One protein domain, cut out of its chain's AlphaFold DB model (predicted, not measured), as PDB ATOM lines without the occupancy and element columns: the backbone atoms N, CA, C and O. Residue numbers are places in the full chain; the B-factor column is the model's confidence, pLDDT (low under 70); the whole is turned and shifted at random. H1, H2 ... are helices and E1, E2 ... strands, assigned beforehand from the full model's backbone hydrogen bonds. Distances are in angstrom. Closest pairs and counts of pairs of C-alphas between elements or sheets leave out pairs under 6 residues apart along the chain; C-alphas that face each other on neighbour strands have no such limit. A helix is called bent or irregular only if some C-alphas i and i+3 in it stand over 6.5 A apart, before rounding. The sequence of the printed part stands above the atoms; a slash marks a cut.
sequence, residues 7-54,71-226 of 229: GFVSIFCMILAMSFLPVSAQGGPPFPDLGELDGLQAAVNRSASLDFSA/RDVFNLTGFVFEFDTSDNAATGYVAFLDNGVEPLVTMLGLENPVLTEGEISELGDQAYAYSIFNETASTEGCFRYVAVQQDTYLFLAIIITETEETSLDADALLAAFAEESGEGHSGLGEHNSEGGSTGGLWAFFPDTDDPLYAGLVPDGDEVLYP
ATOM      1  N   GLY A   7     152.260 216.226 232.421       39.88
ATOM      2  CA  GLY A   7     152.107 216.818 231.083       39.88
ATOM      3  C   GLY A   7     152.472 215.858 229.946       39.88
ATOM      4  O   GLY A   7     151.649 215.647 229.059       39.88
ATOM      5  N   PHE A   8     153.632 215.190 230.042       43.47
ATOM      6  CA  PHE A   8     154.062 214.163 229.084       43.47
ATOM      7  C   PHE A   8     153.009 213.063 228.979       43.47
ATOM      8  O   PHE A   8     152.578 212.727 227.890       43.47
ATOM      9  N   VAL A   9     152.492 212.597 230.122       49.72
ATOM     10  CA  VAL A   9     151.462 211.551 230.182       49.72
ATOM     11  C   VAL A   9     150.194 211.940 229.415       49.72
ATOM     12  O   VAL A   9     149.555 211.060 228.866       49.72
ATOM     13  N   SER A  10     149.815 213.219 229.322       49.56
ATOM     14  CA  SER A  10     148.546 213.593 228.682       49.56
ATOM     15  C   SER A  10     148.631 213.649 227.154       49.56
ATOM     16  O   SER A  10     147.751 213.098 226.502       49.56
ATOM     17  N   ILE A  11     149.685 214.253 226.586       53.97
ATOM     18  CA  ILE A  11     149.929 214.239 225.128       53.97
ATOM     19  C   ILE A  11     150.296 212.821 224.692       53.97
ATOM     20  O   ILE A  11     149.727 212.301 223.740       53.97
ATOM     21  N   PHE A  12     151.157 212.148 225.456       53.03
ATOM     22  CA  PHE A  12     151.542 210.763 225.218       53.03
ATOM     23  C   PHE A  12     150.349 209.808 225.286       53.03
ATOM     24  O   PHE A  12     150.172 209.026 224.369       53.03
ATOM     25  N   CYS A  13     149.478 209.879 226.302       48.53
ATOM     26  CA  CYS A  13     148.277 209.034 226.351       48.53
ATOM     27  C   CYS A  13     147.277 209.362 225.240       48.53
ATOM     28  O   CYS A  13     146.506 208.483 224.870       48.53
ATOM     29  N   MET A  14     147.266 210.591 224.720       55.56
ATOM     30  CA  MET A  14     146.406 210.976 223.604       55.56
ATOM     31  C   MET A  14     146.958 210.448 222.274       55.56
ATOM     32  O   MET A  14     146.205 209.825 221.538       55.56
ATOM     33  N   ILE A  15     148.271 210.571 222.033       55.50
ATOM     34  CA  ILE A  15     148.977 209.940 220.905       55.50
ATOM     35  C   ILE A  15     148.804 208.420 220.968       55.50
ATOM     36  O   ILE A  15     148.365 207.819 220.000       55.50
ATOM     37  N   LEU A  16     149.033 207.811 222.132       51.56
ATOM     38  CA  LEU A  16     148.869 206.373 222.347       51.56
ATOM     39  C   LEU A  16     147.415 205.928 222.116       51.56
ATOM     40  O   LEU A  16     147.174 204.887 221.521       51.56
ATOM     41  N   ALA A  17     146.431 206.714 222.562       51.22
ATOM     42  CA  ALA A  17     145.019 206.427 222.306       51.22
ATOM     43  C   ALA A  17     144.642 206.594 220.824       51.22
ATOM     44  O   ALA A  17     143.764 205.879 220.351       51.22
ATOM     45  N   MET A  18     145.301 207.501 220.099       52.09
ATOM     46  CA  MET A  18     145.133 207.681 218.656       52.09
ATOM     47  C   MET A  18     145.804 206.549 217.866       52.09
ATOM     48  O   MET A  18     145.207 206.043 216.927       52.09
ATOM     49  N   SER A  19     146.971 206.049 218.273       45.94
ATOM     50  CA  SER A  19     147.672 204.964 217.565       45.94
ATOM     51  C   SER A  19     146.898 203.638 217.508       45.94
ATOM     52  O   SER A  19     147.158 202.819 216.635       45.94
ATOM     53  N   PHE A  20     145.934 203.411 218.410       47.81
ATOM     54  CA  PHE A  20     145.161 202.158 218.472       47.81
ATOM     55  C   PHE A  20     143.731 202.251 217.933       47.81
ATOM     56  O   PHE A  20     143.015 201.245 217.918       47.81
ATOM     57  N   LEU A  21     143.271 203.437 217.541       43.91
ATOM     58  CA  LEU A  21     141.934 203.615 216.986       43.91
ATOM     59  C   LEU A  21     142.042 203.752 215.466       43.91
ATOM     60  O   LEU A  21     142.903 204.498 215.009       43.91
ATOM     61  N   PRO A  22     141.167 203.110 214.671       49.97
ATOM     62  CA  PRO A  22     141.097 203.421 213.246       49.97
ATOM     63  C   PRO A  22     140.832 204.923 213.083       49.97
ATOM     64  O   PRO A  22     140.109 205.513 213.896       49.97
ATOM     65  N   VAL A  23     141.423 205.556 212.070       53.00
ATOM     66  CA  VAL A  23     141.321 207.003 211.811       53.00
ATOM     67  C   VAL A  23     139.852 207.423 211.724       53.00
ATOM     68  O   VAL A  23     139.447 208.456 212.264       53.00
ATOM     69  N   SER A  24     139.016 206.556 211.155       51.38
ATOM     70  CA  SER A  24     137.558 206.698 211.101       51.38
ATOM     71  C   SER A  24     136.845 206.781 212.469       51.38
ATOM     72  O   SER A  24     135.738 207.317 212.546       51.38
ATOM     73  N   ALA A  25     137.451 206.319 213.570       41.06
ATOM     74  CA  ALA A  25     136.872 206.331 214.921       41.06
ATOM     75  C   ALA A  25     137.362 207.481 215.826       41.06
ATOM     76  O   ALA A  25     136.827 207.654 216.923       41.06
ATOM     77  N   GLN A  26     138.339 208.286 215.392       49.00
ATOM     78  CA  GLN A  26     138.998 209.307 216.227       49.00
ATOM     79  C   GLN A  26     138.302 210.683 216.252       49.00
ATOM     80  O   GLN A  26     138.833 211.634 216.818       49.00
ATOM     81  N   GLY A  27     137.089 210.801 215.700       44.06
ATOM     82  CA  GLY A  27     136.394 212.091 215.553       44.06
ATOM     83  C   GLY A  27     136.583 212.752 214.187       44.06
ATOM     84  O   GLY A  27     136.253 213.925 214.035       44.06
ATOM     85  N   GLY A  28     137.037 211.974 213.200       45.84
ATOM     86  CA  GLY A  28     137.376 212.436 211.860       45.84
ATOM     87  C   GLY A  28     138.841 212.873 211.801       45.84
ATOM     88  O   GLY A  28     139.330 213.483 212.752       45.84
ATOM     89  N   PRO A  29     139.574 212.539 210.730       54.75
ATOM     90  CA  PRO A  29     140.939 213.020 210.579       54.75
ATOM     91  C   PRO A  29     140.987 214.555 210.434       54.75
ATOM     92  O   PRO A  29     139.964 215.164 210.112       54.75
ATOM     93  N   PRO A  30     142.163 215.197 210.605       64.88
ATOM     94  CA  PRO A  30     142.361 216.633 210.370       64.88
ATOM     95  C   PRO A  30     142.393 216.951 208.863       64.88
ATOM     96  O   PRO A  30     143.295 217.617 208.367       64.88
ATOM     97  N   PHE A  31     141.447 216.398 208.113       71.12
ATOM     98  CA  PHE A  31     141.349 216.488 206.666       71.12
ATOM     99  C   PHE A  31     139.949 216.974 206.287       71.12
ATOM    100  O   PHE A  31     139.008 216.808 207.071       71.12
ATOM    101  N   PRO A  32     139.789 217.574 205.095       79.62
ATOM    102  CA  PRO A  32     138.465 217.870 204.560       79.62
ATOM    103  C   PRO A  32     137.591 216.606 204.502       79.62
ATOM    104  O   PRO A  32     138.099 215.483 204.459       79.62
ATOM    105  N   ASP A  33     136.268 216.787 204.466       85.50
ATOM    106  CA  ASP A  33     135.352 215.674 204.213       85.50
ATOM    107  C   ASP A  33     135.664 215.074 202.835       85.50
ATOM    108  O   ASP A  33     135.433 215.694 201.796       85.50
ATOM    109  N   LEU A  34     136.206 213.853 202.831       88.69
ATOM    110  CA  LEU A  34     136.623 213.161 201.612       88.69
ATOM    111  C   LEU A  34     135.448 212.936 200.648       88.69
ATOM    112  O   LEU A  34     135.658 212.853 199.442       88.69
ATOM    113  N   GLY A  35     134.212 212.861 201.157       87.38
ATOM    114  CA  GLY A  35     133.009 212.752 200.332       87.38
ATOM    115  C   GLY A  35     132.642 214.038 199.587       87.38
ATOM    116  O   GLY A  35     131.856 213.977 198.641       87.38
ATOM    117  N   GLU A  36     133.204 215.179 199.993       89.06
ATOM    118  CA  GLU A  36     133.006 216.491 199.367       89.06
ATOM    119  C   GLU A  36     134.149 216.874 198.412       89.06
ATOM    120  O   GLU A  36     134.067 217.902 197.739       89.06
ATOM    121  N   LEU A  37     135.207 216.058 198.322       92.06
ATOM    122  CA  LEU A  37     136.315 216.294 197.402       92.06
ATOM    123  C   LEU A  37     135.950 215.849 195.983       92.06
ATOM    124  O   LEU A  37     135.870 214.655 195.679       92.06
ATOM    125  N   ASP A  38     135.765 216.827 195.098       95.31
ATOM    126  CA  ASP A  38     135.480 216.583 193.687       95.31
ATOM    127  C   ASP A  38     136.566 215.707 193.042       95.31
ATOM    128  O   ASP A  38     137.764 215.974 193.140       95.31
ATOM    129  N   GLY A  39     136.133 214.645 192.361       94.12
ATOM    130  CA  GLY A  39     137.013 213.763 191.595       94.12
ATOM    131  C   GLY A  39     137.778 212.713 192.402       94.12
ATOM    132  O   GLY A  39     138.408 211.864 191.770       94.12
ATOM    133  N   LEU A  40     137.706 212.699 193.742       95.19
ATOM    134  CA  LEU A  40     138.367 211.677 194.565       95.19
ATOM    135  C   LEU A  40     137.842 210.271 194.219       95.19
ATOM    136  O   LEU A  40     136.640 210.009 194.262       95.19
ATOM    137  N   GLN A  41     138.750 209.362 193.863       94.56
ATOM    138  CA  GLN A  41     138.444 207.979 193.478       94.56
ATOM    139  C   GLN A  41     138.776 206.984 194.590       94.56
ATOM    140  O   GLN A  41     138.003 206.058 194.844       94.56
ATOM    141  N   ALA A  42     139.919 207.170 195.248       93.62
ATOM    142  CA  ALA A  42     140.413 206.279 196.285       93.62
ATOM    143  C   ALA A  42     141.309 207.037 197.268       93.62
ATOM    144  O   ALA A  42     142.002 207.983 196.892       93.62
ATOM    145  N   ALA A  43     141.294 206.613 198.528       92.62
ATOM    146  CA  ALA A  43     142.190 207.135 199.548       92.62
ATOM    147  C   ALA A  43     142.570 206.037 200.536       92.62
ATOM    148  O   ALA A  43     141.707 205.279 200.990       92.62
ATOM    149  N   VAL A  44     143.851 205.973 200.879       91.12
ATOM    150  CA  VAL A  44     144.417 204.986 201.800       91.12
ATOM    151  C   VAL A  44     145.430 205.637 202.734       91.12
ATOM    152  O   VAL A  44     146.013 206.672 202.398       91.12
ATOM    153  N   ASN A  45     145.672 205.025 203.889       89.94
ATOM    154  CA  ASN A  45     146.793 205.390 204.746       89.94
ATOM    155  C   ASN A  45     147.521 204.170 205.304       89.94
ATOM    156  O   ASN A  45     146.941 203.101 205.485       89.94
ATOM    157  N   ARG A  46     148.796 204.378 205.622       87.38
ATOM    158  CA  ARG A  46     149.628 203.447 206.380       87.38
ATOM    159  C   ARG A  46     150.236 204.194 207.553       87.38
ATOM    160  O   ARG A  46     150.870 205.234 207.359       87.38
ATOM    161  N   SER A  47     150.065 203.653 208.751       86.00
ATOM    162  CA  SER A  47     150.680 204.180 209.967       86.00
ATOM    163  C   SER A  47     151.651 203.184 210.583       86.00
ATOM    164  O   SER A  47     151.440 201.970 210.554       86.00
ATOM    165  N   ALA A  48     152.722 203.714 211.156       83.38
ATOM    166  CA  ALA A  48     153.667 202.988 211.979       83.38
ATOM    167  C   ALA A  48     154.013 203.834 213.206       83.38
ATOM    168  O   ALA A  48     154.222 205.047 213.099       83.38
ATOM    169  N   SER A  49     154.108 203.200 214.368       83.00
ATOM    170  CA  SER A  49     154.470 203.863 215.614       83.00
ATOM    171  C   SER A  49     155.585 203.132 216.331       83.00
ATOM    172  O   SER A  49     155.981 202.021 215.993       83.00
ATOM    173  N   LEU A  50     156.153 203.798 217.316       78.62
ATOM    174  CA  LEU A  50     157.100 203.196 218.231       78.62
ATOM    175  C   LEU A  50     156.417 202.055 219.017       78.62
ATOM    176  O   LEU A  50     155.303 202.216 219.512       78.62
ATOM    177  N   ASP A  51     157.083 200.906 219.173       75.62
ATOM    178  CA  ASP A  51     156.517 199.780 219.933       75.62
ATOM    179  C   ASP A  51     156.489 200.082 221.436       75.62
ATOM    180  O   ASP A  51     157.412 199.752 222.182       75.62
ATOM    181  N   PHE A  52     155.396 200.679 221.901       65.62
ATOM    182  CA  PHE A  52     155.192 200.998 223.312       65.62
ATOM    183  C   PHE A  52     155.070 199.756 224.204       65.62
ATOM    184  O   PHE A  52     155.339 199.838 225.405       65.62
ATOM    185  N   SER A  53     154.727 198.590 223.647       64.94
ATOM    186  CA  SER A  53     154.647 197.349 224.424       64.94
ATOM    187  C   SER A  53     156.027 196.873 224.890       64.94
ATOM    188  O   SER A  53     156.153 196.272 225.961       64.94
ATOM    189  N   ALA A  54     157.081 197.233 224.152       59.56
ATOM    190  CA  ALA A  54     158.463 197.007 224.559       59.56
ATOM    191  C   ALA A  54     158.881 197.882 225.760       59.56
ATOM    192  O   ALA A  54     159.725 197.461 226.554       59.56
ATOM    193  N   ARG A  71     164.792 205.908 217.969       58.75
ATOM    194  CA  ARG A  71     164.651 206.957 216.978       58.75
ATOM    195  C   ARG A  71     163.717 207.994 217.563       58.75
ATOM    196  O   ARG A  71     162.741 207.652 218.224       58.75
ATOM    197  N   ASP A  72     163.997 209.239 217.239       71.31
ATOM    198  CA  ASP A  72     163.277 210.417 217.715       71.31
ATOM    199  C   ASP A  72     161.833 210.475 217.173       71.31
ATOM    200  O   ASP A  72     161.146 211.461 217.396       71.31
ATOM    201  N   VAL A  73     161.369 209.444 216.450       75.75
ATOM    202  CA  VAL A  73     160.062 209.339 215.791       75.75
ATOM    203  C   VAL A  73     159.120 208.464 216.616       75.75
ATOM    204  O   VAL A  73     159.358 207.273 216.802       75.75
ATOM    205  N   PHE A  74     158.008 209.045 217.055       77.81
ATOM    206  CA  PHE A  74     156.949 208.348 217.782       77.81
ATOM    207  C   PHE A  74     155.895 207.745 216.863       77.81
ATOM    208  O   PHE A  74     155.368 206.670 217.146       77.81
ATOM    209  N   ASN A  75     155.563 208.450 215.785       81.06
ATOM    210  CA  ASN A  75     154.568 208.020 214.817       81.06
ATOM    211  C   ASN A  75     154.906 208.586 213.440       81.06
ATOM    212  O   ASN A  75     155.344 209.730 213.311       81.06
ATOM    213  N   LEU A  76     154.664 207.771 212.425       83.44
ATOM    214  CA  LEU A  76     154.679 208.138 211.025       83.44
ATOM    215  C   LEU A  76     153.367 207.655 210.416       83.44
ATOM    216  O   LEU A  76     153.076 206.461 210.437       83.44
ATOM    217  N   THR A  77     152.603 208.573 209.838       85.56
ATOM    218  CA  THR A  77     151.406 208.245 209.066       85.56
ATOM    219  C   THR A  77     151.525 208.833 207.670       85.56
ATOM    220  O   THR A  77     151.640 210.047 207.512       85.56
ATOM    221  N   GLY A  78     151.499 207.970 206.657       87.62
ATOM    222  CA  GLY A  78     151.463 208.358 205.253       87.62
ATOM    223  C   GLY A  78     150.069 208.163 204.663       87.62
ATOM    224  O   GLY A  78     149.375 207.210 205.010       87.62
ATOM    225  N   PHE A  79     149.684 209.040 203.745       90.25
ATOM    226  CA  PHE A  79     148.401 209.025 203.054       90.25
ATOM    227  C   PHE A  79     148.609 209.145 201.551       90.25
ATOM    228  O   PHE A  79     149.447 209.929 201.098       90.25
ATOM    229  N   VAL A  80     147.789 208.423 200.792       92.00
ATOM    230  CA  VAL A  80     147.730 208.517 199.333       92.00
ATOM    231  C   VAL A  80     146.283 208.727 198.915       92.00
ATOM    232  O   VAL A  80     145.401 207.963 199.315       92.00
ATOM    233  N   PHE A  81     146.053 209.737 198.085       93.06
ATOM    234  CA  PHE A  81     144.755 210.058 197.499       93.06
ATOM    235  C   PHE A  81     144.875 210.049 195.978       93.06
ATOM    236  O   PHE A  81     145.774 210.676 195.421       93.06
ATOM    237  N   GLU A  82     143.949 209.371 195.310       94.69
ATOM    238  CA  GLU A  82     143.838 209.328 193.854       94.69
ATOM    239  C   GLU A  82     142.614 210.114 193.399       94.69
ATOM    240  O   GLU A  82     141.494 209.866 193.855       94.69
ATOM    241  N   PHE A  83     142.824 211.021 192.453       95.06
ATOM    242  CA  PHE A  83     141.785 211.798 191.792       95.06
ATOM    243  C   PHE A  83     141.627 211.360 190.335       95.06
ATOM    244  O   PHE A  83     142.518 210.774 189.728       95.06
ATOM    245  N   ASP A  84     140.483 211.668 189.737       95.12
ATOM    246  CA  ASP A  84     140.220 211.387 188.324       95.12
ATOM    247  C   ASP A  84     141.043 212.261 187.354       95.12
ATOM    248  O   ASP A  84     141.253 211.886 186.197       95.12
ATOM    249  N   THR A  85     141.499 213.433 187.806       95.56
ATOM    250  CA  THR A  85     142.230 214.429 187.019       95.56
ATOM    251  C   THR A  85     143.223 215.205 187.885       95.56
ATOM    252  O   THR A  85     143.031 215.369 189.088       95.56
ATOM    253  N   SER A  86     144.278 215.728 187.252       94.31
ATOM    254  CA  SER A  86     145.297 216.530 187.940       94.31
ATOM    255  C   SER A  86     144.742 217.856 188.472       94.31
ATOM    256  O   SER A  86     145.081 218.266 189.576       94.31
ATOM    257  N   ASP A  87     143.795 218.478 187.758       96.69
ATOM    258  CA  ASP A  87     143.117 219.697 188.223       96.69
ATOM    259  C   ASP A  87     142.323 219.455 189.525       96.69
ATOM    260  O   ASP A  87     142.323 220.296 190.432       96.69
ATOM    261  N   ASN A  88     141.677 218.290 189.647       96.50
ATOM    262  CA  ASN A  88     140.982 217.896 190.872       96.50
ATOM    263  C   ASN A  88     141.969 217.562 191.998       96.50
ATOM    264  O   ASN A  88     141.756 218.010 193.123       96.50
ATOM    265  N   ALA A  89     143.089 216.890 191.704       94.25
ATOM    266  CA  ALA A  89     144.156 216.665 192.684       94.25
ATOM    267  C   ALA A  89     144.743 217.983 193.218       94.25
ATOM    268  O   ALA A  89     144.920 218.140 194.426       94.25
ATOM    269  N   ALA A  90     144.977 218.964 192.344       94.31
ATOM    270  CA  ALA A  90     145.446 220.293 192.726       94.31
ATOM    271  C   ALA A  90     144.421 221.048 193.590       94.31
ATOM    272  O   ALA A  90     144.791 221.716 194.555       94.31
ATOM    273  N   THR A  91     143.127 220.920 193.287       93.94
ATOM    274  CA  THR A  91     142.055 221.497 194.114       93.94
ATOM    275  C   THR A  91     141.981 220.815 195.481       93.94
ATOM    276  O   THR A  91     141.882 221.493 196.505       93.94
ATOM    277  N   GLY A  92     142.089 219.485 195.511       91.12
ATOM    278  CA  GLY A  92     142.174 218.698 196.737       91.12
ATOM    279  C   GLY A  92     143.353 219.135 197.600       91.12
ATOM    280  O   GLY A  92     143.162 219.446 198.770       91.12
ATOM    281  N   TYR A  93     144.546 219.264 197.018       90.94
ATOM    282  CA  TYR A  93     145.741 219.760 197.705       90.94
ATOM    283  C   TYR A  93     145.487 221.085 198.439       90.94
ATOM    284  O   TYR A  93     145.775 221.187 199.630       90.94
ATOM    285  N   VAL A  94     144.865 222.070 197.778       90.69
ATOM    286  CA  VAL A  94     144.501 223.349 198.416       90.69
ATOM    287  C   VAL A  94     143.538 223.134 199.588       90.69
ATOM    288  O   VAL A  94     143.749 223.697 200.659       90.69
ATOM    289  N   ALA A  95     142.528 222.275 199.431       88.81
ATOM    290  CA  ALA A  95     141.592 221.964 200.511       88.81
ATOM    291  C   ALA A  95     142.286 221.322 201.727       88.81
ATOM    292  O   ALA A  95     141.938 221.638 202.865       88.81
ATOM    293  N   PHE A  96     143.280 220.458 201.507       86.12
ATOM    294  CA  PHE A  96     144.090 219.878 202.581       86.12
ATOM    295  C   PHE A  96     144.992 220.906 203.265       86.12
ATOM    296  O   PHE A  96     145.183 220.815 204.472       86.12
ATOM    297  N   LEU A  97     145.517 221.902 202.548       82.38
ATOM    298  CA  LEU A  97     146.270 222.990 203.182       82.38
ATOM    299  C   LEU A  97     145.371 223.874 204.051       82.38
ATOM    300  O   LEU A  97     145.720 224.158 205.198       82.38
ATOM    301  N   ASP A  98     144.193 224.236 203.544       82.75
ATOM    302  CA  ASP A  98     143.231 225.079 204.261       82.75
ATOM    303  C   ASP A  98     142.655 224.390 205.513       82.75
ATOM    304  O   ASP A  98     142.255 225.065 206.462       82.75
ATOM    305  N   ASN A  99     142.625 223.052 205.537       75.50
ATOM    306  CA  ASN A  99     142.037 222.257 206.625       75.50
ATOM    307  C   ASN A  99     143.047 221.382 207.385       75.50
ATOM    308  O   ASN A  99     142.645 220.630 208.266       75.50
ATOM    309  N   GLY A 100     144.340 221.452 207.072       70.69
ATOM    310  CA  GLY A 100     145.338 220.551 207.654       70.69
ATOM    311  C   GLY A 100     145.882 221.055 208.988       70.69
ATOM    312  O   GLY A 100     145.756 220.397 210.018       70.69
ATOM    313  N   VAL A 101     146.489 222.246 208.990       74.44
ATOM    314  CA  VAL A 101     147.314 222.709 210.123       74.44
ATOM    315  C   VAL A 101     146.474 223.125 211.335       74.44
ATOM    316  O   VAL A 101     146.731 222.670 212.448       74.44
ATOM    317  N   GLU A 102     145.460 223.974 211.155       75.25
ATOM    318  CA  GLU A 102     144.654 224.494 212.273       75.25
ATOM    319  C   GLU A 102     143.786 223.406 212.945       75.25
ATOM    320  O   GLU A 102     143.775 223.329 214.183       75.25
ATOM    321  N   PRO A 103     143.125 222.500 212.195       73.56
ATOM    322  CA  PRO A 103     142.454 221.344 212.786       73.56
ATOM    323  C   PRO A 103     143.412 220.382 213.484       73.56
ATOM    324  O   PRO A 103     143.081 219.923 214.574       73.56
ATOM    325  N   LEU A 104     144.610 220.135 212.940       72.88
ATOM    326  CA  LEU A 104     145.632 219.313 213.598       72.88
ATOM    327  C   LEU A 104     146.063 219.919 214.943       72.88
ATOM    328  O   LEU A 104     146.054 219.226 215.959       72.88
ATOM    329  N   VAL A 105     146.353 221.224 214.987       74.44
ATOM    330  CA  VAL A 105     146.669 221.959 216.229       74.44
ATOM    331  C   VAL A 105     145.541 221.839 217.254       74.44
ATOM    332  O   VAL A 105     145.792 221.580 218.434       74.44
ATOM    333  N   THR A 106     144.298 222.010 216.802       75.06
ATOM    334  CA  THR A 106     143.105 221.953 217.654       75.06
ATOM    335  C   THR A 106     142.868 220.543 218.192       75.06
ATOM    336  O   THR A 106     142.629 220.372 219.387       75.06
ATOM    337  N   MET A 107     142.961 219.531 217.329       67.25
ATOM    338  CA  MET A 107     142.793 218.116 217.660       67.25
ATOM    339  C   MET A 107     143.828 217.659 218.687       67.25
ATOM    340  O   MET A 107     143.487 216.959 219.635       67.25
ATOM    341  N   LEU A 108     145.079 218.092 218.528       68.44
ATOM    342  CA  LEU A 108     146.176 217.784 219.444       68.44
ATOM    343  C   LEU A 108     146.144 218.622 220.733       68.44
ATOM    344  O   LEU A 108     146.952 218.396 221.633       68.44
ATOM    345  N   GLY A 109     145.229 219.592 220.836       69.00
ATOM    346  CA  GLY A 109     145.099 220.459 222.004       69.00
ATOM    347  C   GLY A 109     146.353 221.289 222.285       69.00
ATOM    348  O   GLY A 109     146.654 221.558 223.450       69.00
ATOM    349  N   LEU A 110     147.112 221.663 221.249       71.94
ATOM    350  CA  LEU A 110     148.359 222.410 221.419       71.94
ATOM    351  C   LEU A 110     148.046 223.867 221.781       71.94
ATOM    352  O   LEU A 110     147.426 224.604 221.013       71.94
ATOM    353  N   GLU A 111     148.489 224.303 222.959       71.50
ATOM    354  CA  GLU A 111     148.345 225.689 223.404       71.50
ATOM    355  C   GLU A 111     149.489 226.557 222.855       71.50
ATOM    356  O   GLU A 111     150.627 226.427 223.289       71.50
ATOM    357  N   ASN A 112     149.176 227.502 221.961       75.19
ATOM    358  CA  ASN A 112     150.133 228.445 221.349       75.19
ATOM    359  C   ASN A 112     151.318 227.771 220.620       75.19
ATOM    360  O   ASN A 112     152.470 228.097 220.920       75.19
ATOM    361  N   PRO A 113     151.072 226.861 219.658       80.62
ATOM    362  CA  PRO A 113     152.163 226.236 218.922       80.62
ATOM    363  C   PRO A 113     152.977 227.273 218.141       80.62
ATOM    364  O   PRO A 113     152.434 228.221 217.563       80.62
ATOM    365  N   VAL A 114     154.289 227.059 218.096       81.06
ATOM    366  CA  VAL A 114     155.177 227.711 217.141       81.06
ATOM    367  C   VAL A 114     155.085 226.957 215.832       81.06
ATOM    368  O   VAL A 114     155.052 225.732 215.762       81.06
ATOM    369  N   LEU A 115     154.981 227.740 214.783       81.38
ATOM    370  CA  LEU A 115     154.356 227.343 213.556       81.38
ATOM    371  C   LEU A 115     155.362 227.781 212.470       81.38
ATOM    372  O   LEU A 115     155.532 228.981 212.240       81.38
ATOM    373  N   THR A 116     156.094 226.825 211.883       80.62
ATOM    374  CA  THR A 116     157.208 227.086 210.953       80.62
ATOM    375  C   THR A 116     156.955 226.439 209.597       80.62
ATOM    376  O   THR A 116     156.880 225.217 209.489       80.62
ATOM    377  N   GLU A 117     156.876 227.254 208.548       80.94
ATOM    378  CA  GLU A 117     156.834 226.761 207.168       80.94
ATOM    379  C   GLU A 117     158.188 226.153 206.784       80.94
ATOM    380  O   GLU A 117     159.243 226.739 207.040       80.94
ATOM    381  N   GLY A 118     158.154 224.966 206.183       71.50
ATOM    382  CA  GLY A 118     159.319 224.298 205.618       71.50
ATOM    383  C   GLY A 118     159.391 224.527 204.112       71.50
ATOM    384  O   GLY A 118     158.377 224.468 203.417       71.50
ATOM    385  N   GLU A 119     160.594 224.756 203.594       64.50
ATOM    386  CA  GLU A 119     160.820 224.758 202.152       64.50
ATOM    387  C   GLU A 119     161.012 223.319 201.666       64.50
ATOM    388  O   GLU A 119     161.958 222.650 202.075       64.50
ATOM    389  N   ILE A 120     160.146 222.865 200.758       70.38
ATOM    390  CA  ILE A 120     160.400 221.681 199.934       70.38
ATOM    391  C   ILE A 120     160.663 222.171 198.526       70.38
ATOM    392  O   ILE A 120     159.788 222.736 197.871       70.38
ATOM    393  N   SER A 121     161.896 221.988 198.072       61.09
ATOM    394  CA  SER A 121     162.280 222.327 196.709       61.09
ATOM    395  C   SER A 121     162.261 221.067 195.848       61.09
ATOM    396  O   SER A 121     162.767 220.029 196.254       61.09
ATOM    397  N   GLU A 122     161.684 221.189 194.648       69.19
ATOM    398  CA  GLU A 122     161.807 220.206 193.559       69.19
ATOM    399  C   GLU A 122     161.103 218.845 193.768       69.19
ATOM    400  O   GLU A 122     161.473 217.876 193.111       69.19
ATOM    401  N   LEU A 123     160.060 218.767 194.608       76.44
ATOM    402  CA  LEU A 123     159.198 217.579 194.718       76.44
ATOM    403  C   LEU A 123     157.784 217.848 194.204       76.44
ATOM    404  O   LEU A 123     157.147 218.820 194.612       76.44
ATOM    405  N   GLY A 124     157.288 216.940 193.364       77.81
ATOM    406  CA  GLY A 124     155.942 217.015 192.812       77.81
ATOM    407  C   GLY A 124     155.718 218.184 191.842       77.81
ATOM    408  O   GLY A 124     156.627 218.953 191.515       77.81
ATOM    409  N   ASP A 125     154.460 218.362 191.444       83.50
ATOM    410  CA  ASP A 125     153.975 219.588 190.806       83.50
ATOM    411  C   ASP A 125     153.809 220.710 191.846       83.50
ATOM    412  O   ASP A 125     154.026 221.892 191.558       83.50
ATOM    413  N   GLN A 126     153.412 220.335 193.067       83.75
ATOM    414  CA  GLN A 126     153.251 221.218 194.218       83.75
ATOM    415  C   GLN A 126     153.695 220.494 195.488       83.75
ATOM    416  O   GLN A 126     153.346 219.333 195.690       83.75
ATOM    417  N   ALA A 127     154.393 221.198 196.376       85.94
ATOM    418  CA  ALA A 127     154.767 220.674 197.680       85.94
ATOM    419  C   ALA A 127     154.679 221.750 198.762       85.94
ATOM    420  O   ALA A 127     154.925 222.936 198.517       85.94
ATOM    421  N   TYR A 128     154.347 221.317 199.973       84.19
ATOM    422  CA  TYR A 128     154.280 222.155 201.158       84.19
ATOM    423  C   TYR A 128     154.694 221.351 202.381       84.19
ATOM    424  O   TYR A 128     154.233 220.227 202.575       84.19
ATOM    425  N   ALA A 129     155.524 221.951 203.226       83.00
ATOM    426  CA  ALA A 129     155.874 221.402 204.523       83.00
ATOM    427  C   ALA A 129     155.580 222.401 205.626       83.00
ATOM    428  O   ALA A 129     155.739 223.614 205.482       83.00
ATOM    429  N   TYR A 130     155.236 221.849 206.775       81.56
ATOM    430  CA  TYR A 130     155.036 222.593 207.987       81.56
ATOM    431  C   TYR A 130     155.578 221.835 209.184       81.56
ATOM    432  O   TYR A 130     155.358 220.635 209.318       81.56
ATOM    433  N   SER A 131     156.265 222.543 210.070       81.19
ATOM    434  CA  SER A 131     156.686 222.029 211.367       81.19
ATOM    435  C   SER A 131     155.937 222.768 212.471       81.19
ATOM    436  O   SER A 131     155.949 223.998 212.544       81.19
ATOM    437  N   ILE A 132     155.251 222.007 213.313       78.31
ATOM    438  CA  ILE A 132     154.529 222.486 214.484       78.31
ATOM    439  C   ILE A 132     155.370 222.103 215.691       78.31
ATOM    440  O   ILE A 132     155.533 220.922 215.991       78.31
ATOM    441  N   PHE A 133     155.886 223.107 216.382       77.69
ATOM    442  CA  PHE A 133     156.610 222.939 217.626       77.69
ATOM    443  C   PHE A 133     155.737 223.414 218.780       77.69
ATOM    444  O   PHE A 133     155.179 224.513 218.742       77.69
ATOM    445  N   ASN A 134     155.609 222.601 219.821       70.75
ATOM    446  CA  ASN A 134     154.963 223.032 221.050       70.75
ATOM    447  C   ASN A 134     155.932 222.897 222.223       70.75
ATOM    448  O   ASN A 134     156.204 221.791 222.685       70.75
ATOM    449  N   GLU A 135     156.410 224.038 222.722       63.81
ATOM    450  CA  GLU A 135     157.149 224.108 223.978       63.81
ATOM    451  C   GLU A 135     156.159 224.372 225.111       63.81
ATOM    452  O   GLU A 135     155.773 225.507 225.403       63.81
ATOM    453  N   THR A 136     155.743 223.308 225.791       57.06
ATOM    454  CA  THR A 136     155.116 223.470 227.105       57.06
ATOM    455  C   THR A 136     156.191 223.340 228.175       57.06
ATOM    456  O   THR A 136     157.186 222.648 227.979       57.06
ATOM    457  N   ALA A 137     155.978 223.918 229.364       41.06
ATOM    458  CA  ALA A 137     156.926 223.880 230.491       41.06
ATOM    459  C   ALA A 137     157.343 222.462 230.976       41.06
ATOM    460  O   ALA A 137     158.035 222.338 231.987       41.06
ATOM    461  N   SER A 138     156.883 221.393 230.316       41.78
ATOM    462  CA  SER A 138     157.179 220.000 230.650       41.78
ATOM    463  C   SER A 138     157.320 219.040 229.460       41.78
ATOM    464  O   SER A 138     157.579 217.869 229.723       41.78
ATOM    465  N   THR A 139     157.109 219.471 228.206       50.03
ATOM    466  CA  THR A 139     157.174 218.590 227.020       50.03
ATOM    467  C   THR A 139     157.542 219.388 225.768       50.03
ATOM    468  O   THR A 139     156.934 220.436 225.534       50.03
ATOM    469  N   GLU A 140     158.480 218.850 224.987       62.06
ATOM    470  CA  GLU A 140     158.768 219.224 223.599       62.06
ATOM    471  C   GLU A 140     158.156 218.141 222.701       62.06
ATOM    472  O   GLU A 140     158.252 216.949 222.993       62.06
ATOM    473  N   GLY A 141     157.432 218.558 221.671       65.75
ATOM    474  CA  GLY A 141     156.869 217.663 220.672       65.75
ATOM    475  C   GLY A 141     156.847 218.384 219.340       65.75
ATOM    476  O   GLY A 141     156.404 219.536 219.265       65.75
ATOM    477  N   CYS A 142     157.351 217.712 218.315       74.88
ATOM    478  CA  CYS A 142     157.474 218.257 216.976       74.88
ATOM    479  C   CYS A 142     156.583 217.453 216.039       74.88
ATOM    480  O   CYS A 142     156.649 216.228 215.992       74.88
ATOM    481  N   PHE A 143     155.737 218.144 215.286       80.81
ATOM    482  CA  PHE A 143     154.939 217.532 214.235       80.81
ATOM    483  C   PHE A 143     155.436 218.073 212.913       80.81
ATOM    484  O   PHE A 143     155.477 219.289 212.731       80.81
ATOM    485  N   ARG A 144     155.775 217.194 211.979       80.94
ATOM    486  CA  ARG A 144     156.033 217.580 210.599       80.94
ATOM    487  C   ARG A 144     154.875 217.105 209.740       80.94
ATOM    488  O   ARG A 144     154.615 215.910 209.649       80.94
ATOM    489  N   TYR A 145     154.172 218.062 209.154       82.56
ATOM    490  CA  TYR A 145     153.134 217.841 208.163       82.56
ATOM    491  C   TYR A 145     153.714 218.169 206.800       82.56
ATOM    492  O   TYR A 145     154.245 219.262 206.603       82.56
ATOM    493  N   VAL A 146     153.603 217.250 205.858       84.06
ATOM    494  CA  VAL A 146     154.088 217.467 204.504       84.06
ATOM    495  C   VAL A 146     153.047 216.983 203.508       84.06
ATOM    496  O   VAL A 146     152.476 215.910 203.678       84.06
ATOM    497  N   ALA A 147     152.808 217.783 202.475       87.31
ATOM    498  CA  ALA A 147     151.880 217.508 201.391       87.31
ATOM    499  C   ALA A 147     152.584 217.669 200.043       87.31
ATOM    500  O   ALA A 147     153.249 218.680 199.821       87.31
ATOM    501  N   VAL A 148     152.399 216.713 199.134       89.25
ATOM    502  CA  VAL A 148     152.913 216.760 197.760       89.25
ATOM    503  C   VAL A 148     151.804 216.354 196.797       89.25
ATOM    504  O   VAL A 148     151.231 215.279 196.934       89.25
ATOM    505  N   GLN A 149     151.504 217.193 195.811       91.19
ATOM    506  CA  GLN A 149     150.646 216.832 194.682       91.19
ATOM    507  C   GLN A 149     151.518 216.557 193.459       91.19
ATOM    508  O   GLN A 149     152.409 217.341 193.133       91.19
ATOM    509  N   GLN A 150     151.242 215.444 192.786       90.19
ATOM    510  CA  GLN A 150     151.914 215.034 191.557       90.19
ATOM    511  C   GLN A 150     150.910 214.310 190.658       90.19
ATOM    512  O   GLN A 150     150.264 213.350 191.083       90.19
ATOM    513  N   ASP A 151     150.754 214.778 189.419       91.19
ATOM    514  CA  ASP A 151     149.769 214.263 188.463       91.19
ATOM    515  C   ASP A 151     148.355 214.218 189.074       91.19
ATOM    516  O   ASP A 151     147.821 215.243 189.500       91.19
ATOM    517  N   THR A 152     147.728 213.042 189.111       93.56
ATOM    518  CA  THR A 152     146.390 212.805 189.666       93.56
ATOM    519  C   THR A 152     146.411 212.399 191.140       93.56
ATOM    520  O   THR A 152     145.370 212.013 191.671       93.56
ATOM    521  N   TYR A 153     147.565 212.461 191.807       93.31
ATOM    522  CA  TYR A 153     147.730 212.005 193.183       93.31
ATOM    523  C   TYR A 153     148.062 213.147 194.136       93.31
ATOM    524  O   TYR A 153     148.721 214.129 193.783       93.31
ATOM    525  N   LEU A 154     147.624 212.974 195.378       91.94
ATOM    526  CA  LEU A 154     148.063 213.744 196.531       91.94
ATOM    527  C   LEU A 154     148.667 212.777 197.548       91.94
ATOM    528  O   LEU A 154     148.043 211.786 197.923       91.94
ATOM    529  N   PHE A 155     149.863 213.099 198.015       90.44
ATOM    530  CA  PHE A 155     150.588 212.384 199.049       90.44
ATOM    531  C   PHE A 155     150.685 213.273 200.280       90.44
ATOM    532  O   PHE A 155     151.053 214.443 200.165       90.44
ATOM    533  N   LEU A 156     150.382 212.732 201.457       88.00
ATOM    534  CA  LEU A 156     150.605 213.426 202.725       88.00
ATOM    535  C   LEU A 156     151.441 212.549 203.648       88.00
ATOM    536  O   LEU A 156     151.226 211.341 203.711       88.00
ATOM    537  N   ALA A 157     152.334 213.154 204.419       86.12
ATOM    538  CA  ALA A 157     152.971 212.502 205.552       86.12
ATOM    539  C   ALA A 157     152.830 213.368 206.800       86.12
ATOM    540  O   ALA A 157     153.034 214.584 206.770       86.12
ATOM    541  N   ILE A 158     152.493 212.715 207.904       83.75
ATOM    542  CA  ILE A 158     152.472 213.297 209.237       83.75
ATOM    543  C   ILE A 158     153.464 212.511 210.075       83.75
ATOM    544  O   ILE A 158     153.333 211.297 210.232       83.75
ATOM    545  N   ILE A 159     154.459 213.207 210.607       82.06
ATOM    546  CA  ILE A 159     155.485 212.626 211.466       82.06
ATOM    547  C   ILE A 159     155.437 213.328 212.808       82.06
ATOM    548  O   ILE A 159     155.383 214.555 212.872       82.06
ATOM    549  N   ILE A 160     155.470 212.539 213.874       81.38
ATOM    550  CA  ILE A 160     155.534 213.018 215.249       81.38
ATOM    551  C   ILE A 160     156.893 212.631 215.808       81.38
ATOM    552  O   ILE A 160     157.216 211.441 215.856       81.38
ATOM    553  N   THR A 161     157.666 213.619 216.247       77.69
ATOM    554  CA  THR A 161     158.991 213.430 216.834       77.69
ATOM    555  C   THR A 161     159.137 214.090 218.201       77.69
ATOM    556  O   THR A 161     158.368 214.980 218.575       77.69
ATOM    557  N   GLU A 162     160.125 213.632 218.970       71.31
ATOM    558  CA  GLU A 162     160.509 214.230 220.255       71.31
ATOM    559  C   GLU A 162     161.184 215.586 220.057       71.31
ATOM    560  O   GLU A 162     160.851 216.560 220.730       71.31
ATOM    561  N   THR A 163     162.088 215.661 219.084       69.44
ATOM    562  CA  THR A 163     162.939 216.822 218.816       69.44
ATOM    563  C   THR A 163     162.720 217.370 217.410       69.44
ATOM    564  O   THR A 163     162.263 216.657 216.512       69.44
ATOM    565  N   GLU A 164     163.070 218.646 217.209       64.75
ATOM    566  CA  GLU A 164     163.043 219.282 215.880       64.75
ATOM    567  C   GLU A 164     164.074 218.636 214.944       64.75
ATOM    568  O   GLU A 164     163.836 218.470 213.748       64.75
ATOM    569  N   GLU A 165     165.217 218.239 215.506       61.44
ATOM    570  CA  GLU A 165     166.217 217.433 214.818       61.44
ATOM    571  C   GLU A 165     165.772 215.970 214.870       61.44
ATOM    572  O   GLU A 165     165.878 215.324 215.910       61.44
ATOM    573  N   THR A 166     165.244 215.460 213.761       63.53
ATOM    574  CA  THR A 166     164.865 214.052 213.617       63.53
ATOM    575  C   THR A 166     165.871 213.305 212.755       63.53
ATOM    576  O   THR A 166     166.373 213.813 211.751       63.53
ATOM    577  N   SER A 167     166.146 212.059 213.130       58.94
ATOM    578  CA  SER A 167     166.892 211.106 212.306       58.94
ATOM    579  C   SER A 167     166.125 210.605 211.070       58.94
ATOM    580  O   SER A 167     166.731 209.965 210.207       58.94
ATOM    581  N   LEU A 168     164.820 210.882 210.966       64.62
ATOM    582  CA  LEU A 168     163.976 210.530 209.823       64.62
ATOM    583  C   LEU A 168     163.758 211.742 208.911       64.62
ATOM    584  O   LEU A 168     163.132 212.725 209.303       64.62
ATOM    585  N   ASP A 169     164.246 211.643 207.677       67.81
ATOM    586  CA  ASP A 169     164.044 212.659 206.647       67.81
ATOM    587  C   ASP A 169     162.653 212.486 206.012       67.81
ATOM    588  O   ASP A 169     162.443 211.693 205.094       67.81
ATOM    589  N   ALA A 170     161.677 213.201 206.575       63.16
ATOM    590  CA  ALA A 170     160.293 213.257 206.106       63.16
ATOM    591  C   ALA A 170     160.169 213.612 204.622       63.16
ATOM    592  O   ALA A 170     159.289 213.112 203.919       63.16
ATOM    593  N   ASP A 171     161.050 214.500 204.169       64.69
ATOM    594  CA  ASP A 171     161.028 215.019 202.816       64.69
ATOM    595  C   ASP A 171     161.561 213.941 201.865       64.69
ATOM    596  O   ASP A 171     161.003 213.754 200.789       64.69
ATOM    597  N   ALA A 172     162.549 213.144 202.292       67.19
ATOM    598  CA  ALA A 172     163.013 211.969 201.552       67.19
ATOM    599  C   ALA A 172     161.957 210.852 201.447       67.19
ATOM    600  O   ALA A 172     161.857 210.211 200.402       67.19
ATOM    601  N   LEU A 173     161.144 210.623 202.488       67.00
ATOM    602  CA  LEU A 173     160.032 209.660 202.433       67.00
ATOM    603  C   LEU A 173     159.002 210.059 201.368       67.00
ATOM    604  O   LEU A 173     158.565 209.233 200.573       67.00
ATOM    605  N   LEU A 174     158.620 211.333 201.336       66.19
ATOM    606  CA  LEU A 174     157.663 211.824 200.346       66.19
ATOM    607  C   LEU A 174     158.270 212.011 198.962       66.19
ATOM    608  O   LEU A 174     157.548 211.886 197.975       66.19
ATOM    609  N   ALA A 175     159.577 212.251 198.874       67.62
ATOM    610  CA  ALA A 175     160.301 212.175 197.614       67.62
ATOM    611  C   ALA A 175     160.177 210.777 197.004       67.62
ATOM    612  O   ALA A 175     159.869 210.673 195.821       67.62
ATOM    613  N   ALA A 176     160.315 209.718 197.811       64.38
ATOM    614  CA  ALA A 176     160.119 208.350 197.336       64.38
ATOM    615  C   ALA A 176     158.694 208.133 196.790       64.38
ATOM    616  O   ALA A 176     158.534 207.568 195.714       64.38
ATOM    617  N   PHE A 177     157.664 208.669 197.458       68.31
ATOM    618  CA  PHE A 177     156.276 208.568 196.974       68.31
ATOM    619  C   PHE A 177     156.060 209.321 195.660       68.31
ATOM    620  O   PHE A 177     155.420 208.812 194.740       68.31
ATOM    621  N   ALA A 178     156.602 210.536 195.565       66.12
ATOM    622  CA  ALA A 178     156.464 211.381 194.387       66.12
ATOM    623  C   ALA A 178     157.253 210.850 193.178       66.12
ATOM    624  O   ALA A 178     156.805 211.013 192.049       66.12
ATOM    625  N   GLU A 179     158.402 210.201 193.383       68.50
ATOM    626  CA  GLU A 179     159.178 209.585 192.296       68.50
ATOM    627  C   GLU A 179     158.457 208.376 191.675       68.50
ATOM    628  O   GLU A 179     158.570 208.141 190.468       68.50
ATOM    629  N   GLU A 180     157.674 207.641 192.465       66.06
ATOM    630  CA  GLU A 180     156.944 206.449 192.019       66.06
ATOM    631  C   GLU A 180     155.574 206.751 191.378       66.06
ATOM    632  O   GLU A 180     154.981 205.871 190.752       66.06
ATOM    633  N   SER A 181     155.076 207.996 191.442       61.66
ATOM    634  CA  SER A 181     153.772 208.432 190.887       61.66
ATOM    635  C   SER A 181     153.594 208.186 189.384       61.66
ATOM    636  O   SER A 181     152.467 208.135 188.888       61.66
ATOM    637  N   GLY A 182     154.699 208.041 188.647       57.81
ATOM    638  CA  GLY A 182     154.696 207.728 187.220       57.81
ATOM    639  C   GLY A 182     154.382 206.261 186.901       57.81
ATOM    640  O   GLY A 182     154.164 205.920 185.732       57.81
ATOM    641  N   GLU A 183     154.368 205.383 187.903       61.53
ATOM    642  CA  GLU A 183     154.004 203.977 187.759       61.53
ATOM    643  C   GLU A 183     152.488 203.802 187.955       61.53
ATOM    644  O   GLU A 183     151.859 204.513 188.727       61.53
ATOM    645  N   GLY A 184     151.861 202.906 187.183       59.97
ATOM    646  CA  GLY A 184     150.399 202.781 187.032       59.97
ATOM    647  C   GLY A 184     149.630 202.248 188.252       59.97
ATOM    648  O   GLY A 184     148.805 201.342 188.108       59.97
ATOM    649  N   HIS A 185     149.901 202.789 189.431       80.38
ATOM    650  CA  HIS A 185     149.341 202.435 190.727       80.38
ATOM    651  C   HIS A 185     147.975 203.102 190.918       80.38
ATOM    652  O   HIS A 185     147.882 204.209 191.425       80.38
ATOM    653  N   SER A 186     146.902 202.436 190.491       82.69
ATOM    654  CA  SER A 186     145.531 202.971 190.561       82.69
ATOM    655  C   SER A 186     144.591 202.034 191.321       82.69
ATOM    656  O   SER A 186     144.719 200.804 191.254       82.69
ATOM    657  N   GLY A 187     143.623 202.617 192.029       84.88
ATOM    658  CA  GLY A 187     142.635 201.923 192.845       84.88
ATOM    659  C   GLY A 187     143.194 201.366 194.156       84.88
ATOM    660  O   GLY A 187     144.384 201.413 194.433       84.88
ATOM    661  N   LEU A 188     142.321 200.790 194.984       85.12
ATOM    662  CA  LEU A 188     142.663 200.379 196.354       85.12
ATOM    663  C   LEU A 188     143.642 199.206 196.484       85.12
ATOM    664  O   LEU A 188     144.085 198.954 197.590       85.12
ATOM    665  N   GLY A 189     143.938 198.440 195.433       85.00
ATOM    666  CA  GLY A 189     144.717 197.204 195.581       85.00
ATOM    667  C   GLY A 189     144.018 196.133 196.437       85.00
ATOM    668  O   GLY A 189     142.787 196.060 196.485       85.00
ATOM    669  N   GLU A 190     144.803 195.270 197.083       84.12
ATOM    670  CA  GLU A 190     144.332 194.196 197.966       84.12
ATOM    671  C   GLU A 190     144.668 194.505 199.430       84.12
ATOM    672  O   GLU A 190     145.810 194.826 199.745       84.12
ATOM    673  N   HIS A 191     143.691 194.336 200.326       78.25
ATOM    674  CA  HIS A 191     143.862 194.411 201.780       78.25
ATOM    675  C   HIS A 191     143.560 193.034 202.387       78.25
ATOM    676  O   HIS A 191     142.485 192.470 202.157       78.25
ATOM    677  N   ASN A 192     144.518 192.452 203.109       74.69
ATOM    678  CA  ASN A 192     144.409 191.098 203.643       74.69
ATOM    679  C   ASN A 192     143.826 191.077 205.069       74.69
ATOM    680  O   ASN A 192     143.775 192.079 205.774       74.69
ATOM    681  N   SER A 193     143.386 189.900 205.520       65.81
ATOM    682  CA  SER A 193     142.773 189.725 206.846       65.81
ATOM    683  C   SER A 193     143.738 189.870 208.029       65.81
ATOM    684  O   SER A 193     143.299 189.805 209.173       65.81
ATOM    685  N   GLU A 194     145.038 189.990 207.766       65.62
ATOM    686  CA  GLU A 194     146.097 190.166 208.764       65.62
ATOM    687  C   GLU A 194     146.518 191.644 208.893       65.62
ATOM    688  O   GLU A 194     147.414 191.949 209.672       65.62
ATOM    689  N   GLY A 195     145.847 192.553 208.171       64.44
ATOM    690  CA  GLY A 195     146.073 194.000 208.223       64.44
ATOM    691  C   GLY A 195     147.135 194.522 207.254       64.44
ATOM    692  O   GLY A 195     147.464 195.700 207.310       64.44
ATOM    693  N   GLY A 196     147.669 193.671 206.372       74.69
ATOM    694  CA  GLY A 196     148.629 194.071 205.341       74.69
ATOM    695  C   GLY A 196     147.967 194.333 203.990       74.69
ATOM    696  O   GLY A 196     147.028 193.629 203.607       74.69
ATOM    697  N   SER A 197     148.497 195.295 203.235       83.44
ATOM    698  CA  SER A 197     147.957 195.672 201.925       83.44
ATOM    699  C   SER A 197     149.014 195.738 200.831       83.44
ATOM    700  O   SER A 197     150.172 196.076 201.085       83.44
ATOM    701  N   THR A 198     148.614 195.413 199.600       83.75
ATOM    702  CA  THR A 198     149.509 195.324 198.435       83.75
ATOM    703  C   THR A 198     148.834 195.794 197.146       83.75
ATOM    704  O   THR A 198     147.632 195.590 196.962       83.75
ATOM    705  N   GLY A 199     149.617 196.357 196.220       86.00
ATOM    706  CA  GLY A 199     149.136 196.828 194.914       86.00
ATOM    707  C   GLY A 199     148.222 198.057 194.997       86.00
ATOM    708  O   GLY A 199     147.901 198.535 196.081       86.00
ATOM    709  N   GLY A 200     147.789 198.575 193.843       90.31
ATOM    710  CA  GLY A 200     147.009 199.818 193.795       90.31
ATOM    711  C   GLY A 200     147.740 200.961 194.506       90.31
ATOM    712  O   GLY A 200     148.961 201.046 194.415       90.31
ATOM    713  N   LEU A 201     147.018 201.774 195.279       90.94
ATOM    714  CA  LEU A 201     147.607 202.861 196.065       90.94
ATOM    715  C   LEU A 201     148.590 202.382 197.143       90.94
ATOM    716  O   LEU A 201     149.435 203.157 197.577       90.94
ATOM    717  N   TRP A 202     148.531 201.116 197.569       89.19
ATOM    718  CA  TRP A 202     149.468 200.594 198.569       89.19
ATOM    719  C   TRP A 202     150.890 200.444 198.048       89.19
ATOM    720  O   TRP A 202     151.817 200.379 198.848       89.19
ATOM    721  N   ALA A 203     151.050 200.368 196.726       88.19
ATOM    722  CA  ALA A 203     152.353 200.243 196.091       88.19
ATOM    723  C   ALA A 203     153.212 201.505 196.237       88.19
ATOM    724  O   ALA A 203     154.414 201.401 196.069       88.19
ATOM    725  N   PHE A 204     152.614 202.651 196.584       87.00
ATOM    726  CA  PHE A 204     153.356 203.878 196.876       87.00
ATOM    727  C   PHE A 204     154.047 203.865 198.233       87.00
ATOM    728  O   PHE A 204     154.969 204.639 198.450       87.00
ATOM    729  N   PHE A 205     153.579 203.054 199.185       85.44
ATOM    730  CA  PHE A 205     154.224 203.001 200.490       85.44
ATOM    731  C   PHE A 205     155.490 202.153 200.409       85.44
ATOM    732  O   PHE A 205     155.464 201.108 199.753       85.44
ATOM    733  N   PRO A 206     156.560 202.513 201.142       78.19
ATOM    734  CA  PRO A 206     157.757 201.702 201.176       78.19
ATOM    735  C   PRO A 206     157.408 200.352 201.802       78.19
ATOM    736  O   PRO A 206     156.462 200.226 202.602       78.19
ATOM    737  N   ASP A 207     158.200 199.341 201.467       77.62
ATOM    738  CA  ASP A 207     158.084 198.046 202.117       77.62
ATOM    739  C   ASP A 207     158.312 198.186 203.630       77.62
ATOM    740  O   ASP A 207     159.059 199.035 204.113       77.62
ATOM    741  N   THR A 208     157.656 197.341 204.422       70.94
ATOM    742  CA  THR A 208     157.710 197.429 205.893       70.94
ATOM    743  C   THR A 208     159.105 197.199 206.490       70.94
ATOM    744  O   THR A 208     159.327 197.522 207.654       70.94
ATOM    745  N   ASP A 209     160.038 196.618 205.731       72.88
ATOM    746  CA  ASP A 209     161.445 196.442 206.106       72.88
ATOM    747  C   ASP A 209     162.357 197.576 205.607       72.88
ATOM    748  O   ASP A 209     163.573 197.528 205.828       72.88
ATOM    749  N   ASP A 210     161.784 198.612 204.988       76.88
ATOM    750  CA  ASP A 210     162.509 199.802 204.562       76.88
ATOM    751  C   ASP A 210     163.201 200.487 205.764       76.88
ATOM    752  O   ASP A 210     162.614 200.611 206.850       76.88
ATOM    753  N   PRO A 211     164.453 200.964 205.609       73.06
ATOM    754  CA  PRO A 211     165.167 201.700 206.652       73.06
ATOM    755  C   PRO A 211     164.411 202.895 207.251       73.06
ATOM    756  O   PRO A 211     164.747 203.311 208.367       73.06
ATOM    757  N   LEU A 212     163.421 203.456 206.555       70.56
ATOM    758  CA  LEU A 212     162.521 204.503 207.040       70.56
ATOM    759  C   LEU A 212     161.670 204.015 208.218       70.56
ATOM    760  O   LEU A 212     161.545 204.732 209.207       70.56
ATOM    761  N   TYR A 213     161.195 202.769 208.193       73.69
ATOM    762  CA  TYR A 213     160.415 202.177 209.285       73.69
ATOM    763  C   TYR A 213     161.267 201.560 210.395       73.69
ATOM    764  O   TYR A 213     160.726 201.072 211.383       73.69
ATOM    765  N   ALA A 214     162.599 201.573 210.286       73.31
ATOM    766  CA  ALA A 214     163.448 200.954 211.300       73.31
ATOM    767  C   ALA A 214     163.179 201.540 212.702       73.31
ATOM    768  O   ALA A 214     163.316 202.743 212.921       73.31
ATOM    769  N   GLY A 215     162.826 200.673 213.654       72.94
ATOM    770  CA  GLY A 215     162.466 201.059 215.025       72.94
ATOM    771  C   GLY A 215     160.985 201.397 215.230       72.94
ATOM    772  O   GLY A 215     160.565 201.544 216.376       72.94
ATOM    773  N   LEU A 216     160.201 201.461 214.154       78.81
ATOM    774  CA  LEU A 216     158.746 201.544 214.187       78.81
ATOM    775  C   LEU A 216     158.145 200.158 213.933       78.81
ATOM    776  O   LEU A 216     158.721 199.318 213.238       78.81
ATOM    777  N   VAL A 217     156.973 199.926 214.501       81.56
ATOM    778  CA  VAL A 217     156.113 198.789 214.202       81.56
ATOM    779  C   VAL A 217     154.915 199.284 213.394       81.56
ATOM    780  O   VAL A 217     154.382 200.352 213.697       81.56
ATOM    781  N   PRO A 218     154.486 198.555 212.351       81.56
ATOM    782  CA  PRO A 218     153.264 198.892 211.636       81.56
ATOM    783  C   PRO A 218     152.063 198.898 212.588       81.56
ATOM    784  O   PRO A 218     151.826 197.914 213.291       81.56
ATOM    785  N   ASP A 219     151.304 199.991 212.581       79.69
ATOM    786  CA  ASP A 219     150.055 200.119 213.337       79.69
ATOM    787  C   ASP A 219     148.888 199.554 212.524       79.69
ATOM    788  O   ASP A 219     148.022 198.857 213.056       79.69
ATOM    789  N   GLY A 220     148.877 199.836 211.218       81.44
ATOM    790  CA  GLY A 220     147.876 199.317 210.302       81.44
ATOM    791  C   GLY A 220     147.791 200.070 208.979       81.44
ATOM    792  O   GLY A 220     148.324 201.169 208.815       81.44
ATOM    793  N   ASP A 221     147.072 199.435 208.062       87.69
ATOM    794  CA  ASP A 221     146.644 199.985 206.784       87.69
ATOM    795  C   ASP A 221     145.126 200.241 206.840       87.69
ATOM    796  O   ASP A 221     144.369 199.343 207.220       87.69
ATOM    797  N   GLU A 222     144.651 201.427 206.445       86.75
ATOM    798  CA  GLU A 222     143.214 201.745 206.375       86.75
ATOM    799  C   GLU A 222     142.807 202.254 204.986       86.75
ATOM    800  O   GLU A 222     143.467 203.088 204.362       86.75
ATOM    801  N   VAL A 223     141.656 201.775 204.507       88.00
ATOM    802  CA  VAL A 223     140.961 202.380 203.367       88.00
ATOM    803  C   VAL A 223     140.126 203.543 203.886       88.00
ATOM    804  O   VAL A 223     139.155 203.342 204.615       88.00
ATOM    805  N   LEU A 224     140.480 204.756 203.472       87.38
ATOM    806  CA  LEU A 224     139.791 205.985 203.863       87.38
ATOM    807  C   LEU A 224     138.640 206.327 202.910       87.38
ATOM    808  O   LEU A 224     137.621 206.869 203.338       87.38
ATOM    809  N   TYR A 225     138.787 206.010 201.619       89.50
ATOM    810  CA  TYR A 225     137.757 206.254 200.610       89.50
ATOM    811  C   TYR A 225     137.770 205.201 199.485       89.50
ATOM    812  O   TYR A 225     138.847 204.879 198.984       89.50
ATOM    813  N   PRO A 226     136.594 204.725 199.023       85.19
ATOM    814  CA  PRO A 226     135.284 204.927 199.644       85.19
ATOM    815  C   PRO A 226     135.242 204.277 201.031       85.19
ATOM    816  O   PRO A 226     135.832 203.218 201.235       85.19
TER     817      PRO A 226
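Overview. This is residues 7 to 54 and 71 to 226 of the 229 residues of an uncharacterized protein of Chloroflexia bacterium (UniProt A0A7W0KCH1). One twisted sheet of seven strands makes the core, with helices over both of its faces: the long, kinked H2 and the first helix H1 cover one face, and H3 and the short H4 the other. The printed part has 204 residues, in chain order H1 E1 E2 H2 E3 E4 E5 E6 H3 H4 E7. The sheet runs E3 E4 E5 E6 E2 E1 E7, antiparallel throughout, and the class is mixed, helices and strands. The whole is compact and rounded, with a radius of gyration of the C-alphas of 16.1 A and spans of 47 by 35 by 31 A.

Along the chain. H1, residues 7 to 19, begins with C-alpha 7 at (152.107, 216.818, 231.083) and is 18.5 A long. E1 is residues 40 to 50, 31.4 A, and E2 residues 73 to 83, 30.3 A. H2, residues 86 to 107, is 29.9 A long, with C-alpha 86 at (145.297, 216.530, 187.940); it is irregular, C-alphas 98 and 101 being 7.5 A apart, with a kink of 38 degrees near residue 101. E3 is residues 114 to 118, E4 126 to 136, 33.0 A, E5 139 to 150, 36.0 A, and E6 153 to 161, 26.2 A. H3 is residues 170 to 180, H4 residues 200 to 204, and E7, residues 216 to 225, ends with C-alpha 225 at (137.757, 206.254, 200.610).

Arrangement. E3 E4 E5 E6 form a meander, each strand the antiparallel neighbour of the one before; N 116 and O 131 are 2.9 A apart, N 130 and O 145 2.8 A, N 146 and O 157 2.9 A. Beyond it, E6 and E2 have N 156 and O 79 at 3.0 A, E2 and E1 N 78 and O 46 at 2.9 A, and E1 and the edge strand E7 N 45 and O 222 at 3.0 A, within hydrogen-bond range. The sheet has three layers with its helices, H1 and H2 on one face and H3 on the other. H2's closest C-alphas to E6 are those of Ala 89 and Tyr 153, 5.9 A. H1 lies over E2 at a height over the sheet of 8.3 A, slantwise to the strands, at 39 degrees to E2 on the local plane; only just not over E5, on which 2 of its C-alphas fall. H3 lies over E5 and E6 at a height over the sheet of 8.7 A, along the strands; C-alphas 157 and 174, the closest of E6 and H3, are 7.0 A apart. H4, on the same face as H3, lies only just over E1, on which 3 of its C-alphas fall. Every O i to N i+4 pair is within hydrogen-bond range in H1 and H3; in H2 15 of 18 are, and in H4 0 of 1, beside 2 of 2 O i to N i+3 pairs.

Size, cuts and confidence. The farthest C-alphas, those of Ala 137 and Gly 184, are 48.7 A apart. Residues 55 to 70 are not printed; C-alphas 54 and 71 across this cut are 14.0 A apart. The links H1 to E1, H3 to H4 and H4 to E7 are long. Mean pLDDT of the printed part is 75.4, and residues 7 to 30 and 163 to 184 are among those under 70.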